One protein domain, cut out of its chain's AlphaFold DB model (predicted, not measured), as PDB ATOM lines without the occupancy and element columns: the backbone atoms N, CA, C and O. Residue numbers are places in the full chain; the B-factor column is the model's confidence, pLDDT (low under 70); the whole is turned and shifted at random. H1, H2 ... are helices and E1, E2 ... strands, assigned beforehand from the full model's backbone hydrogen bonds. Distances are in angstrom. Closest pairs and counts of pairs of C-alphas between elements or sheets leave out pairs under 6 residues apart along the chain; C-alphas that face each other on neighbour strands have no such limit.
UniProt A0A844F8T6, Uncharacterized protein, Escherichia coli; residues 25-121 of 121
ATOM      1  N   ASN A  25     -31.495  31.870  70.123       98.19
ATOM      2  CA  ASN A  25     -32.168  33.146  69.858       98.19
ATOM      3  C   ASN A  25     -32.169  34.077  71.085       98.19
ATOM      4  O   ASN A  25     -31.977  35.280  70.927       98.19
ATOM      5  N   ILE A  26     -32.325  33.535  72.296       98.50
ATOM      6  CA  ILE A  26     -32.266  34.301  73.550       98.50
ATOM      7  C   ILE A  26     -30.835  34.777  73.816       98.50
ATOM      8  O   ILE A  26     -30.630  35.948  74.137       98.50
ATOM      9  N   GLN A  27     -29.833  33.920  73.588       98.19
ATOM     10  CA  GLN A  27     -28.422  34.321  73.679       98.19
ATOM     11  C   GLN A  27     -28.098  35.465  72.709       98.19
ATOM     12  O   GLN A  27     -27.451  36.442  73.091       98.19
ATOM     13  N   ALA A  28     -28.574  35.371  71.464       98.38
ATOM     14  CA  ALA A  28     -28.374  36.400  70.450       98.38
ATOM     15  C   ALA A  28     -29.076  37.720  70.815       98.38
ATOM     16  O   ALA A  28     -28.473  38.789  70.689       98.38
ATOM     17  N   ALA A  29     -30.318  37.660  71.308       98.50
ATOM     18  CA  ALA A  29     -31.053  38.834  71.775       98.50
ATOM     19  C   ALA A  29     -30.329  39.526  72.940       98.50
ATOM     20  O   ALA A  29     -30.117  40.741  72.902       98.50
ATOM     21  N   PHE A  30     -29.856  38.753  73.920       98.56
ATOM     22  CA  PHE A  30     -29.048  39.271  75.017       98.56
ATOM     23  C   PHE A  30     -27.748  39.917  74.528       98.56
ATOM     24  O   PHE A  30     -27.454  41.057  74.885       98.56
ATOM     25  N   LYS A  31     -26.987  39.236  73.662       98.12
ATOM     26  CA  LYS A  31     -25.717  39.757  73.134       98.12
ATOM     27  C   LYS A  31     -25.911  41.040  72.325       98.12
ATOM     28  O   LYS A  31     -25.037  41.902  72.350       98.12
ATOM     29  N   LYS A  32     -27.051  41.194  71.645       98.44
ATOM     30  CA  LYS A  32     -27.414  42.433  70.947       98.44
ATOM     31  C   LYS A  32     -27.619  43.600  71.918       98.44
ATOM     32  O   LYS A  32     -27.177  44.703  71.616       98.44
ATOM     33  N   MET A  33     -28.261  43.368  73.064       97.62
ATOM     34  CA  MET A  33     -28.463  44.402  74.091       97.62
ATOM     35  C   MET A  33     -27.173  44.710  74.863       97.62
ATOM     36  O   MET A  33     -26.867  45.870  75.131       97.62
ATOM     37  N   TYR A  34     -26.397  43.676  75.188       97.94
ATOM     38  CA  TYR A  34     -25.214  43.763  76.043       97.94
ATOM     39  C   TYR A  34     -23.985  43.133  75.365       97.94
ATOM     40  O   TYR A  34     -23.449  42.124  75.833       97.94
ATOM     41  N   PRO A  35     -23.460  43.730  74.275       97.75
ATOM     42  CA  PRO A  35     -22.383  43.131  73.479       97.75
ATOM     43  C   PRO A  35     -21.077  42.943  74.256       97.75
ATOM     44  O   PRO A  35     -20.284  42.065  73.920       97.75
ATOM     45  N   LYS A  36     -20.861  43.728  75.314       96.88
ATOM     46  CA  LYS A  36     -19.663  43.676  76.165       96.88
ATOM     47  C   LYS A  36     -19.844  42.865  77.455       96.88
ATOM     48  O   LYS A  36     -18.888  42.759  78.212       96.88
ATOM     49  N   ALA A  37     -21.032  42.311  77.719       96.56
ATOM     50  CA  ALA A  37     -21.233  41.460  78.891       96.56
ATOM     51  C   ALA A  37     -20.394  40.176  78.785       96.56
ATOM     52  O   ALA A  37     -20.255  39.592  77.704       96.56
ATOM     53  N   ASN A  38     -19.847  39.755  79.921       93.50
ATOM     54  CA  ASN A  38     -19.084  38.525  80.113       93.50
ATOM     55  C   ASN A  38     -19.507  37.865  81.438       93.50
ATOM     56  O   ASN A  38     -20.229  38.474  82.225       93.50
ATOM     57  N   GLY A  39     -19.139  36.595  81.632       94.44
ATOM     58  CA  GLY A  39     -19.478  35.860  82.857       94.44
ATOM     59  C   GLY A  39     -20.983  35.759  83.136       94.44
ATOM     60  O   GLY A  39     -21.387  35.876  84.286       94.44
ATOM     61  N   ILE A  40     -21.811  35.592  82.096       96.81
ATOM     62  CA  ILE A  40     -23.268  35.539  82.256       96.81
ATOM     63  C   ILE A  40     -23.653  34.213  82.914       96.81
ATOM     64  O   ILE A  40     -23.434  33.148  82.333       96.81
ATOM     65  N   ALA A  41     -24.281  34.292  84.081       96.69
ATOM     66  CA  ALA A  41     -24.984  33.178  84.693       96.69
ATOM     67  C   ALA A  41     -26.436  33.173  84.203       96.69
ATOM     68  O   ALA A  41     -27.142  34.176  84.306       96.69
ATOM     69  N   TRP A  42     -26.879  32.044  83.657       96.88
ATOM     70  CA  TRP A  42     -28.231  31.889  83.137       96.88
ATOM     71  C   TRP A  42     -29.079  31.015  84.052       96.88
ATOM     72  O   TRP A  42     -28.649  29.942  84.482       96.88
ATOM     73  N   SER A  43     -30.306  31.459  84.289       95.88
ATOM     74  CA  SER A  43     -31.346  30.709  84.987       95.88
ATOM     75  C   SER A  43     -32.674  30.813  84.238       95.88
ATOM     76  O   SER A  43     -32.826  31.611  83.306       95.88
ATOM     77  N   GLN A  44     -33.634  29.980  84.631       94.88
ATOM     78  CA  GLN A  44     -35.014  30.062  84.171       94.88
ATOM     79  C   GLN A  44     -35.943  30.109  85.377       94.88
ATOM     80  O   GLN A  44     -35.722  29.384  86.347       94.88
ATOM     81  N   ASP A  45     -36.970  30.947  85.291       92.31
ATOM     82  CA  ASP A  45     -38.027  31.065  86.293       92.31
ATOM     83  C   ASP A  45     -39.350  31.405  85.599       92.31
ATOM     84  O   ASP A  45     -39.366  32.225  84.680       92.31
ATOM     85  N   ASP A  46     -40.432  30.714  85.965       93.44
ATOM     86  CA  ASP A  46     -41.778  30.850  85.375       93.44
ATOM     87  C   ASP A  46     -41.811  30.958  83.831       93.44
ATOM     88  O   ASP A  46     -42.590  31.701  83.230       93.44
ATOM     89  N   GLY A  47     -40.943  30.200  83.152       92.38
ATOM     90  CA  GLY A  47     -40.848  30.179  81.686       92.38
ATOM     91  C   GLY A  47     -40.061  31.341  81.062       92.38
ATOM     92  O   GLY A  47     -39.898  31.373  79.839       92.38
ATOM     93  N   TYR A  48     -39.514  32.250  81.868       97.25
ATOM     94  CA  TYR A  48     -38.609  33.316  81.442       97.25
ATOM     95  C   TYR A  48     -37.150  32.937  81.672       97.25
ATOM     96  O   TYR A  48     -36.809  32.251  82.629       97.25
ATOM     97  N   TYR A  49     -36.270  33.429  80.808       97.94
ATOM     98  CA  TYR A  49     -34.829  33.237  80.910       97.94
ATOM     99  C   TYR A  49     -34.184  34.487  81.485       97.94
ATOM    100  O   TYR A  49     -34.368  35.575  80.938       97.94
ATOM    101  N   CYS A  50     -33.405  34.326  82.549       98.00
ATOM    102  CA  CYS A  50     -32.689  35.407  83.206       98.00
ATOM    103  C   CYS A  50     -31.191  35.313  82.913       98.00
ATOM    104  O   CYS A  50     -30.558  34.302  83.213       98.00
ATOM    105  N   ALA A  51     -30.625  36.385  82.363       98.00
ATOM    106  CA  ALA A  51     -29.188  36.614  82.315       98.00
ATOM    107  C   ALA A  51     -28.762  37.457  83.519       98.00
ATOM    108  O   ALA A  51     -29.088  38.645  83.578       98.00
ATOM    109  N   ASN A  52     -28.006  36.859  84.436       97.94
ATOM    110  CA  ASN A  52     -27.350  37.540  85.546       97.94
ATOM    111  C   ASN A  52     -25.879  37.815  85.199       97.94
ATOM    112  O   ASN A  52     -25.149  36.910  84.793       97.94
ATOM    113  N   PHE A  53     -25.452  39.069  85.309       96.75
ATOM    114  CA  PHE A  53     -24.081  39.493  85.023       96.75
ATOM    115  C   PHE A  53     -23.775  40.824  85.710       96.75
ATOM    116  O   PHE A  53     -24.677  41.564  86.101       96.75
ATOM    117  N   VAL A  54     -22.491  41.168  85.798       96.00
ATOM    118  CA  VAL A  54     -22.050  42.487  86.267       96.00
ATOM    119  C   VAL A  54     -21.685  43.358  85.071       96.00
ATOM    120  O   VAL A  54     -20.961  42.939  84.167       96.00
ATOM    121  N   MET A  55     -22.157  44.603  85.067       93.62
ATOM    122  CA  MET A  55     -21.769  45.607  84.080       93.62
ATOM    123  C   MET A  55     -21.629  46.973  84.740       93.62
ATOM    124  O   MET A  55     -22.524  47.428  85.447       93.62
ATOM    125  N   ASN A  56     -20.498  47.636  84.486       92.19
ATOM    126  CA  ASN A  56     -20.159  48.940  85.065       92.19
ATOM    127  C   ASN A  56     -20.236  48.965  86.605       92.19
ATOM    128  O   ASN A  56     -20.599  49.981  87.187       92.19
ATOM    129  N   GLY A  57     -19.913  47.842  87.257       92.12
ATOM    130  CA  GLY A  57     -19.944  47.708  88.716       92.12
ATOM    131  C   GLY A  57     -21.319  47.402  89.318       92.12
ATOM    132  O   GLY A  57     -21.415  47.324  90.536       92.12
ATOM    133  N   PHE A  58     -22.358  47.198  88.501       93.00
ATOM    134  CA  PHE A  58     -23.697  46.830  88.973       93.00
ATOM    135  C   PHE A  58     -24.076  45.430  88.520       93.00
ATOM    136  O   PHE A  58     -23.877  45.080  87.352       93.00
ATOM    137  N   THR A  59     -24.672  44.667  89.430       95.94
ATOM    138  CA  THR A  59     -25.376  43.432  89.092       95.94
ATOM    139  C   THR A  59     -26.612  43.774  88.270       95.94
ATOM    140  O   THR A  59     -27.340  44.726  88.568       95.94
ATOM    141  N   LYS A  60     -26.826  43.014  87.200       97.44
ATOM    142  CA  LYS A  60     -27.995  43.115  86.336       97.44
ATOM    143  C   LYS A  60     -28.637  41.752  86.164       97.44
ATOM    144  O   LYS A  60     -27.933  40.779  85.909       97.44
ATOM    145  N   ASN A  61     -29.966  41.721  86.216       98.06
ATOM    146  CA  ASN A  61     -30.780  40.572  85.832       98.06
ATOM    147  C   ASN A  61     -31.664  40.975  84.650       98.06
ATOM    148  O   ASN A  61     -32.527  41.843  84.785       98.06
ATOM    149  N   VAL A  62     -31.428  40.381  83.480       98.50
ATOM    150  CA  VAL A  62     -32.156  40.701  82.242       98.50
ATOM    151  C   VAL A  62     -33.005  39.512  81.838       98.50
ATOM    152  O   VAL A  62     -32.490  38.417  81.622       98.50
ATOM    153  N   TRP A  63     -34.301  39.753  81.699       98.62
ATOM    154  CA  TRP A  63     -35.306  38.718  81.531       98.62
ATOM    155  C   TRP A  63     -35.857  38.699  80.109       98.62
ATOM    156  O   TRP A  63     -36.245  39.739  79.567       98.62
ATOM    157  N   PHE A  64     -35.930  37.508  79.520       98.69
ATOM    158  CA  PHE A  64     -36.482  37.254  78.191       98.69
ATOM    159  C   PHE A  64     -37.595  36.215  78.261       98.69
ATOM    160  O   PHE A  64     -37.493  35.240  79.001       98.69
ATOM    161  N   ASN A  65     -38.640  36.379  77.451       98.00
ATOM    162  CA  ASN A  65     -39.618  35.312  77.238       98.00
ATOM    163  C   ASN A  65     -39.083  34.245  76.262       98.00
ATOM    164  O   ASN A  65     -38.011  34.391  75.664       98.00
ATOM    165  N   THR A  66     -39.859  33.182  76.047       97.06
ATOM    166  CA  THR A  66     -39.508  32.081  75.129       97.06
ATOM    167  C   THR A  66     -39.299  32.511  73.669       97.06
ATOM    168  O   THR A  66     -38.638  31.813  72.904       97.06
ATOM    169  N   GLN A  67     -39.815  33.678  73.276       98.19
ATOM    170  CA  GLN A  67     -39.685  34.274  71.946       98.19
ATOM    171  C   GLN A  67     -38.467  35.212  71.839       98.19
ATOM    172  O   GLN A  67     -38.352  35.954  70.866       98.19
ATOM    173  N   ALA A  68     -37.556  35.189  72.822       98.12
ATOM    174  CA  ALA A  68     -36.386  36.066  72.912       98.12
ATOM    175  C   ALA A  68     -36.720  37.567  72.979       98.12
ATOM    176  O   ALA A  68     -35.898  38.416  72.632       98.12
ATOM    177  N   GLN A  69     -37.922  37.915  73.443       98.56
ATOM    178  CA  GLN A  69     -38.307  39.303  73.668       98.56
ATOM    179  C   GLN A  69     -37.929  39.705  75.091       98.56
ATOM    180  O   GLN A  69     -38.323  39.033  76.047       98.56
ATOM    181  N   TRP A  70     -37.208  40.815  75.225       98.50
ATOM    182  CA  TRP A  70     -36.887  41.422  76.516       98.50
ATOM    183  C   TRP A  70     -38.162  41.818  77.269       98.50
ATOM    184  O   TRP A  70     -39.054  42.443  76.693       98.50
ATOM    185  N   GLN A  71     -38.242  41.434  78.541       98.31
ATOM    186  CA  GLN A  71     -39.402  41.658  79.408       98.31
ATOM    187  C   GLN A  71     -39.095  42.613  80.552       98.31
ATOM    188  O   GLN A  71     -39.929  43.457  80.864       98.31
ATOM    189  N   MET A  72     -37.913  42.502  81.161       97.81
ATOM    190  CA  MET A  72     -37.460  43.455  82.168       97.81
ATOM    191  C   MET A  72     -35.949  43.410  82.373       97.81
ATOM    192  O   MET A  72     -35.301  42.396  82.104       97.81
ATOM    193  N   THR A  73     -35.394  44.510  82.868       98.44
ATOM    194  CA  THR A  73     -34.031  44.580  83.399       98.44
ATOM    195  C   THR A  73     -34.092  45.085  84.828       98.44
ATOM    196  O   THR A  73     -34.647  46.149  85.079       98.44
ATOM    197  N   GLN A  74     -33.491  44.344  85.750       98.19
ATOM    198  CA  GLN A  74     -33.226  44.797  87.111       98.19
ATOM    199  C   GLN A  74     -31.763  45.225  87.198       98.19
ATOM    200  O   GLN A  74     -30.888  44.512  86.705       98.19
ATOM    201  N   THR A  75     -31.502  46.386  87.790       96.50
ATOM    202  CA  THR A  75     -30.152  46.871  88.093       96.50
ATOM    203  C   THR A  75     -30.064  47.176  89.575       96.50
ATOM    204  O   THR A  75     -30.780  48.054  90.057       96.50
ATOM    205  N   ASP A  76     -29.171  46.480  90.265       93.62
ATOM    206  CA  ASP A  76     -29.007  46.644  91.704       93.62
ATOM    207  C   ASP A  76     -28.110  47.851  91.984       93.62
ATOM    208  O   ASP A  76     -26.988  47.970  91.476       93.62
ATOM    209  N   HIS A  77     -28.623  48.772  92.788       83.56
ATOM    210  CA  HIS A  77     -27.941  49.945  93.298       83.56
ATOM    211  C   HIS A  77     -27.799  49.792  94.809       83.56
ATOM    212  O   HIS A  77     -28.769  49.774  95.551       83.56
ATOM    213  N   VAL A  78     -26.560  49.782  95.287       73.06
ATOM    214  CA  VAL A  78     -26.274  49.584  96.717       73.06
ATOM    215  C   VAL A  78     -26.742  50.770  97.587       73.06
ATOM    216  O   VAL A  78     -26.701  50.689  98.808       73.06
ATOM    217  N   SER A  79     -27.160  51.899  96.999       83.25
ATOM    218  CA  SER A  79     -27.439  53.120  97.762       83.25
ATOM    219  C   SER A  79     -28.528  54.006  97.152       83.25
ATOM    220  O   SER A  79     -28.667  54.122  95.931       83.25
ATOM    221  N   LEU A  80     -29.277  54.661  98.047       88.75
ATOM    222  CA  LEU A  80     -30.392  55.560  97.751       88.75
ATOM    223  C   LEU A  80     -29.951  56.855  97.052       88.75
ATOM    224  O   LEU A  80     -30.731  57.438  96.314       88.75
ATOM    225  N   ASP A  81     -28.704  57.294  97.222       87.00
ATOM    226  CA  ASP A  81     -28.149  58.482  96.546       87.00
ATOM    227  C   ASP A  81     -28.080  58.354  95.011       87.00
ATOM    228  O   ASP A  81     -27.887  59.344  94.309       87.00
ATOM    229  N   ARG A  82     -28.264  57.142  94.477       87.38
ATOM    230  CA  ARG A  82     -28.279  56.857  93.036       87.38
ATOM    231  C   ARG A  82     -29.656  57.016  92.389       87.38
ATOM    232  O   ARG A  82     -29.757  56.911  91.167       87.38
ATOM    233  N   VAL A  83     -30.710  57.239  93.174       92.38
ATOM    234  CA  VAL A  83     -32.063  57.481  92.647       92.38
ATOM    235  C   VAL A  83     -32.260  58.956  92.303       92.38
ATOM    236  O   VAL A  83     -31.468  59.823  92.665       92.38
ATOM    237  N   THR A  84     -33.348  59.269  91.598       93.44
ATOM    238  CA  THR A  84     -33.690  60.669  91.314       93.44
ATOM    239  C   THR A  84     -34.028  61.431  92.603       93.44
ATOM    240  O   THR A  84     -34.586  60.833  93.529       93.44
ATOM    241  N   PRO A  85     -33.808  62.759  92.660       95.31
ATOM    242  CA  PRO A  85     -34.200  63.568  93.816       95.31
ATOM    243  C   PRO A  85     -35.676  63.410  94.196       95.31
ATOM    244  O   PRO A  85     -36.015  63.393  95.373       95.31
ATOM    245  N   THR A  86     -36.560  63.226  93.210       95.44
ATOM    246  CA  THR A  86     -37.991  62.984  93.443       95.44
ATOM    247  C   THR A  86     -38.231  61.707  94.248       95.44
ATOM    248  O   THR A  86     -38.985  61.732  95.218       95.44
ATOM    249  N   VAL A  87     -37.577  60.601  93.879       95.44
ATOM    250  CA  VAL A  87     -37.714  59.319  94.588       95.44
ATOM    251  C   VAL A  87     -37.065  59.392  95.968       95.44
ATOM    252  O   VAL A  87     -37.657  58.928  96.939       95.44
ATOM    253  N   TYR A  88     -35.895  60.027  96.069       96.19
ATOM    254  CA  TYR A  88     -35.209  60.237  97.343       96.19
ATOM    255  C   TYR A  88     -36.107  60.999  98.326       96.19
ATOM    256  O   TYR A  88     -36.375  60.515  99.423       96.19
ATOM    257  N   ASN A  89     -36.643  62.149  97.904       96.56
ATOM    258  CA  ASN A  89     -37.496  63.006  98.730       96.56
ATOM    259  C   ASN A  89     -38.797  62.307  99.144       96.56
ATOM    260  O   ASN A  89     -39.238  62.442 100.287       96.56
ATOM    261  N   ALA A  90     -39.402  61.532  98.240       96.94
ATOM    262  CA  ALA A  90     -40.571  60.716  98.558       96.94
ATOM    263  C   ALA A  90     -40.254  59.642  99.613       96.94
ATOM    264  O   ALA A  90     -41.055  59.416 100.516       96.94
ATOM    265  N   PHE A  91     -39.077  59.012  99.540       96.56
ATOM    266  CA  PHE A  91     -38.655  58.024 100.530       96.56
ATOM    267  C   PHE A  91     -38.408  58.656 101.907       96.56
ATOM    268  O   PHE A  91     -38.985  58.200 102.894       96.56
ATOM    269  N   VAL A  92     -37.612  59.730 101.985       96.00
ATOM    270  CA  VAL A  92     -37.237  60.348 103.275       96.00
ATOM    271  C   VAL A  92     -38.378  61.114 103.960       96.00
ATOM    272  O   VAL A  92     -38.264  61.447 105.134       96.00
ATOM    273  N   SER A  93     -39.482  61.381 103.258       97.38
ATOM    274  CA  SER A  93     -40.714  61.935 103.849       97.38
ATOM    275  C   SER A  93     -41.755  60.864 104.196       97.38
ATOM    276  O   SER A  93     -42.782  61.172 104.802       97.38
ATOM    277  N   GLY A  94     -41.511  59.611 103.804       96.94
ATOM    278  CA  GLY A  94     -42.439  58.502 103.968       96.94
ATOM    279  C   GLY A  94     -42.319  57.775 105.314       96.94
ATOM    280  O   GLY A  94     -41.413  58.029 106.107       96.94
ATOM    281  N   PRO A  95     -43.202  56.791 105.565       97.50
ATOM    282  CA  PRO A  95     -43.234  56.040 106.824       97.50
ATOM    283  C   PRO A  95     -41.998  55.151 107.057       97.50
ATOM    284  O   PRO A  95     -41.788  54.684 108.173       97.50
ATOM    285  N   TYR A  96     -41.182  54.919 106.024       96.62
ATOM    286  CA  TYR A  96     -39.977  54.085 106.080       96.62
ATOM    287  C   TYR A  96     -38.675  54.898 106.161       96.62
ATOM    288  O   TYR A  96     -37.597  54.320 106.090       96.62
ATOM    289  N   ALA A  97     -38.753  56.225 106.310       96.12
ATOM    290  CA  ALA A  97     -37.595  57.118 106.230       96.12
ATOM    291  C   ALA A  97     -36.472  56.803 107.237       96.12
ATOM    292  O   ALA A  97     -35.306  57.068 106.963       96.12
ATOM    293  N   SER A  98     -36.822  56.248 108.402       95.50
ATOM    294  CA  SER A  98     -35.872  55.875 109.457       95.50
ATOM    295  C   SER A  98     -35.361  54.434 109.365       95.50
ATOM    296  O   SER A  98     -34.561  54.027 110.206       95.50
ATOM    297  N   TRP A  99     -35.840  53.644 108.401       96.62
ATOM    298  CA  TRP A  99     -35.464  52.238 108.268       96.62
ATOM    299  C   TRP A  99     -34.129  52.095 107.538       96.62
ATOM    300  O   TRP A  99     -33.741  52.959 106.746       96.62
ATOM    301  N   VAL A 100     -33.428  50.984 107.773       93.81
ATOM    302  CA  VAL A 100     -32.156  50.721 107.099       93.81
ATOM    303  C   VAL A 100     -32.439  50.329 105.656       93.81
ATOM    304  O   VAL A 100     -33.141  49.354 105.391       93.81
ATOM    305  N   VAL A 101     -31.888  51.089 104.708       93.88
ATOM    306  CA  VAL A 101     -31.930  50.740 103.284       93.88
ATOM    307  C   VAL A 101     -30.918  49.629 103.031       93.88
ATOM    308  O   VAL A 101     -29.712  49.844 103.129       93.88
ATOM    309  N   ASN A 102     -31.420  48.441 102.711       92.31
ATOM    310  CA  ASN A 102     -30.613  47.258 102.427       92.31
ATOM    311  C   ASN A 102     -30.201  47.181 100.956       92.31
ATOM    312  O   ASN A 102     -29.122  46.679 100.656       92.31
ATOM    313  N   ASP A 103     -31.078  47.617 100.048       92.69
ATOM    314  CA  ASP A 103     -30.832  47.588  98.604       92.69
ATOM    315  C   ASP A 103     -31.783  48.532  97.856       92.69
ATOM    316  O   ASP A 103     -32.876  48.847  98.345       92.69
ATOM    317  N   VAL A 104     -31.384  48.961  96.662       95.44
ATOM    318  CA  VAL A 104     -32.188  49.794  95.767       95.44
ATOM    319  C   VAL A 104     -32.111  49.240  94.349       95.44
ATOM    320  O   VAL A 104     -31.097  49.364  93.683       95.44
ATOM    321  N   THR A 105     -33.199  48.698  93.817       97.06
ATOM    322  CA  THR A 105     -33.209  48.124  92.464       97.06
ATOM    323  C   THR A 105     -33.991  49.017  91.508       97.06
ATOM    324  O   THR A 105     -35.159  49.328  91.746       97.06
ATOM    325  N   MET A 106     -33.373  49.404  90.390       95.88
ATOM    326  CA  MET A 106     -34.092  49.969  89.244       95.88
ATOM    327  C   MET A 106     -34.640  48.830  88.387       95.88
ATOM    328  O   MET A 106     -33.881  47.950  87.980       95.88
ATOM    329  N   VAL A 107     -35.934  48.871  88.075       97.06
ATOM    330  CA  VAL A 107     -36.605  47.895  87.212       97.06
ATOM    331  C   VAL A 107     -37.142  48.594  85.970       97.06
ATOM    332  O   VAL A 107     -38.029  49.442  86.056       97.06
ATOM    333  N   GLU A 108     -36.605  48.230  84.812       97.50
ATOM    334  CA  GLU A 108     -36.975  48.771  83.504       97.50
ATOM    335  C   GLU A 108     -37.773  47.737  82.704       97.50
ATOM    336  O   GLU A 108     -37.471  46.544  82.757       97.50
ATOM    337  N   PHE A 109     -38.753  48.194  81.923       97.06
ATOM    338  CA  PHE A 109     -39.646  47.358  81.116       97.06
ATOM    339  C   PHE A 109     -39.709  47.870  79.667       97.06
ATOM    340  O   PHE A 109     -39.490  49.056  79.428       97.06
ATOM    341  N   PRO A 110     -40.088  47.034  78.682       96.56
ATOM    342  CA  PRO A 110     -40.186  47.452  77.281       96.56
ATOM    343  C   PRO A 110     -41.312  48.451  76.998       96.56
ATOM    344  O   PRO A 110     -41.235  49.192  76.021       96.56
ATOM    345  N   LYS A 111     -42.384  48.433  77.798       95.12
ATOM    346  CA  LYS A 111     -43.585  49.261  77.574       95.12
ATOM    347  C   LYS A 111     -44.069  50.002  78.813       95.12
ATOM    348  O   LYS A 111     -44.781  50.992  78.684       95.12
ATOM    349  N   TRP A 112     -43.735  49.500  79.996       95.81
ATOM    350  CA  TRP A 112     -44.211  50.046  81.261       95.81
ATOM    351  C   TRP A 112     -43.217  51.056  81.820       95.81
ATOM    352  O   TRP A 112     -42.026  51.006  81.516       95.81
ATOM    353  N   GLN A 113     -43.718  51.964  82.652       94.75
ATOM    354  CA  GLN A 113     -42.868  52.899  83.372       94.75
ATOM    355  C   GLN A 113     -41.897  52.139  84.285       94.75
ATOM    356  O   GLN A 113     -42.270  51.140  84.902       94.75
ATOM    357  N   ALA A 114     -40.657  52.624  84.370       94.88
ATOM    358  CA  ALA A 114     -39.664  52.070  85.279       94.88
ATOM    359  C   ALA A 114     -40.082  52.249  86.747       94.88
ATOM    360  O   ALA A 114     -40.740  53.229  87.108       94.88
ATOM    361  N   ILE A 115     -39.671  51.309  87.594       95.25
ATOM    362  CA  ILE A 115     -39.977  51.294  89.028       95.25
ATOM    363  C   ILE A 115     -38.668  51.276  89.814       95.25
ATOM    364  O   ILE A 115     -37.719  50.593  89.433       95.25
ATOM    365  N   ILE A 116     -38.632  52.000  90.934       95.88
ATOM    366  CA  ILE A 116     -37.580  51.867  91.945       95.88
ATOM    367  C   ILE A 116     -38.115  51.006  93.083       95.88
ATOM    368  O   ILE A 116     -39.128  51.343  93.695       95.88
ATOM    369  N   VAL A 117     -37.414  49.921  93.387       96.50
ATOM    370  CA  VAL A 117     -37.685  49.071  94.545       96.50
ATOM    371  C   VAL A 117     -36.657  49.401  95.619       96.50
ATOM    372  O   VAL A 117     -35.470  49.184  95.414       96.50
ATOM    373  N   ILE A 118     -37.101  49.928  96.761       95.75
ATOM    374  CA  ILE A 118     -36.238  50.197  97.919       95.75
ATOM    375  C   ILE A 118     -36.522  49.120  98.959       95.75
ATOM    376  O   ILE A 118     -37.620  49.061  99.515       95.75
ATOM    377  N   LYS A 119     -35.542  48.253  99.214       94.75
ATOM    378  CA  LYS A 119     -35.647  47.213 100.234       94.75
ATOM    379  C   LYS A 119     -35.176  47.777 101.566       94.75
ATOM    380  O   LYS A 119     -34.010  48.134 101.707       94.75
ATOM    381  N   VAL A 120     -36.068  47.800 102.549       94.50
ATOM    382  CA  VAL A 120     -35.778  48.246 103.918       94.50
ATOM    383  C   VAL A 120     -35.872  47.092 104.915       94.50
ATOM    384  O   VAL A 120     -36.532  46.091 104.625       94.50
ATOM    385  N   GLY A 121     -35.200  47.202 106.062       90.69
ATOM    386  CA  GLY A 121     -35.251  46.217 107.148       90.69
ATOM    387  C   GLY A 121     -34.747  46.752 108.476       90.69
ATOM    388  O   GLY A 121     -34.360  47.943 108.527       90.69
TER     389      GLY A 121
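This is residues 25 to 121 of the 121 residues of an uncharacterized protein of Escherichia coli (UniProt A0A844F8T6). One long, strongly twisted sheet of six strands makes the body, with the short helix H1 packed over one face beside E2 and E3 and the short helix H2 off the sheet at the far end, near E6. The 97 printed residues run H1, E1, E2, E3, E4, H2, E5, E6, and the sheet keeps the order E1 - E2 - E3 - E4 - E5 - E6, all antiparallel. The class is mixed, helices and strands; the whole is elongated, spanning 45 by 26 by 22 A, and only just loose, close to compact, with a radius of gyration of the C-alphas of 15.1 A.

Find C-alpha 25 at (-32.168, 33.146, 69.858); from there H1 runs 12.6 A through residues 25 to 33. Next come E1, residues 41 to 45, E2, residues 48 to 55 and 21.0 A long, E3, residues 58 to 64, and E4, residues 70 to 77 and 20.8 A long. H2 is residues 85 to 92, E5 is 101 to 108 and 20.5 A long, and E6, residues 115 to 120, ends at C-alpha 120, (-35.778, 48.246, 103.918).

E1 to E4 form a meander, each strand the antiparallel neighbour of the one before. Look for N 43 and O 50, 3.1 A, in the hairpin E1 and E2; N 51 and O 62, 2.9 A, in E2 and E3; N 63 and O 72, 2.9 A, in E3 and E4. E4 and E5 stand at 153 degrees, with N 75 and O 106 at 2.9 A; the hairpin E5 and E6 has N 105 and O 117 at 2.8 A. H1 is on the sheet at a height of 9.2 A, over E3 and slantwise to it at 41 degrees on the local plane. H2 is not on the sheet; its closest C-alpha to E6 is Val 87, 7.9 A from that of Ile 116. In both helices every O i to N i+4 pair is within hydrogen-bond range.

The two C-alphas farthest apart, of Asn 25 and Ser 98, are 45.8 A apart. The printed part has no cut and no long link, and no printed residue is under 70 in pLDDT.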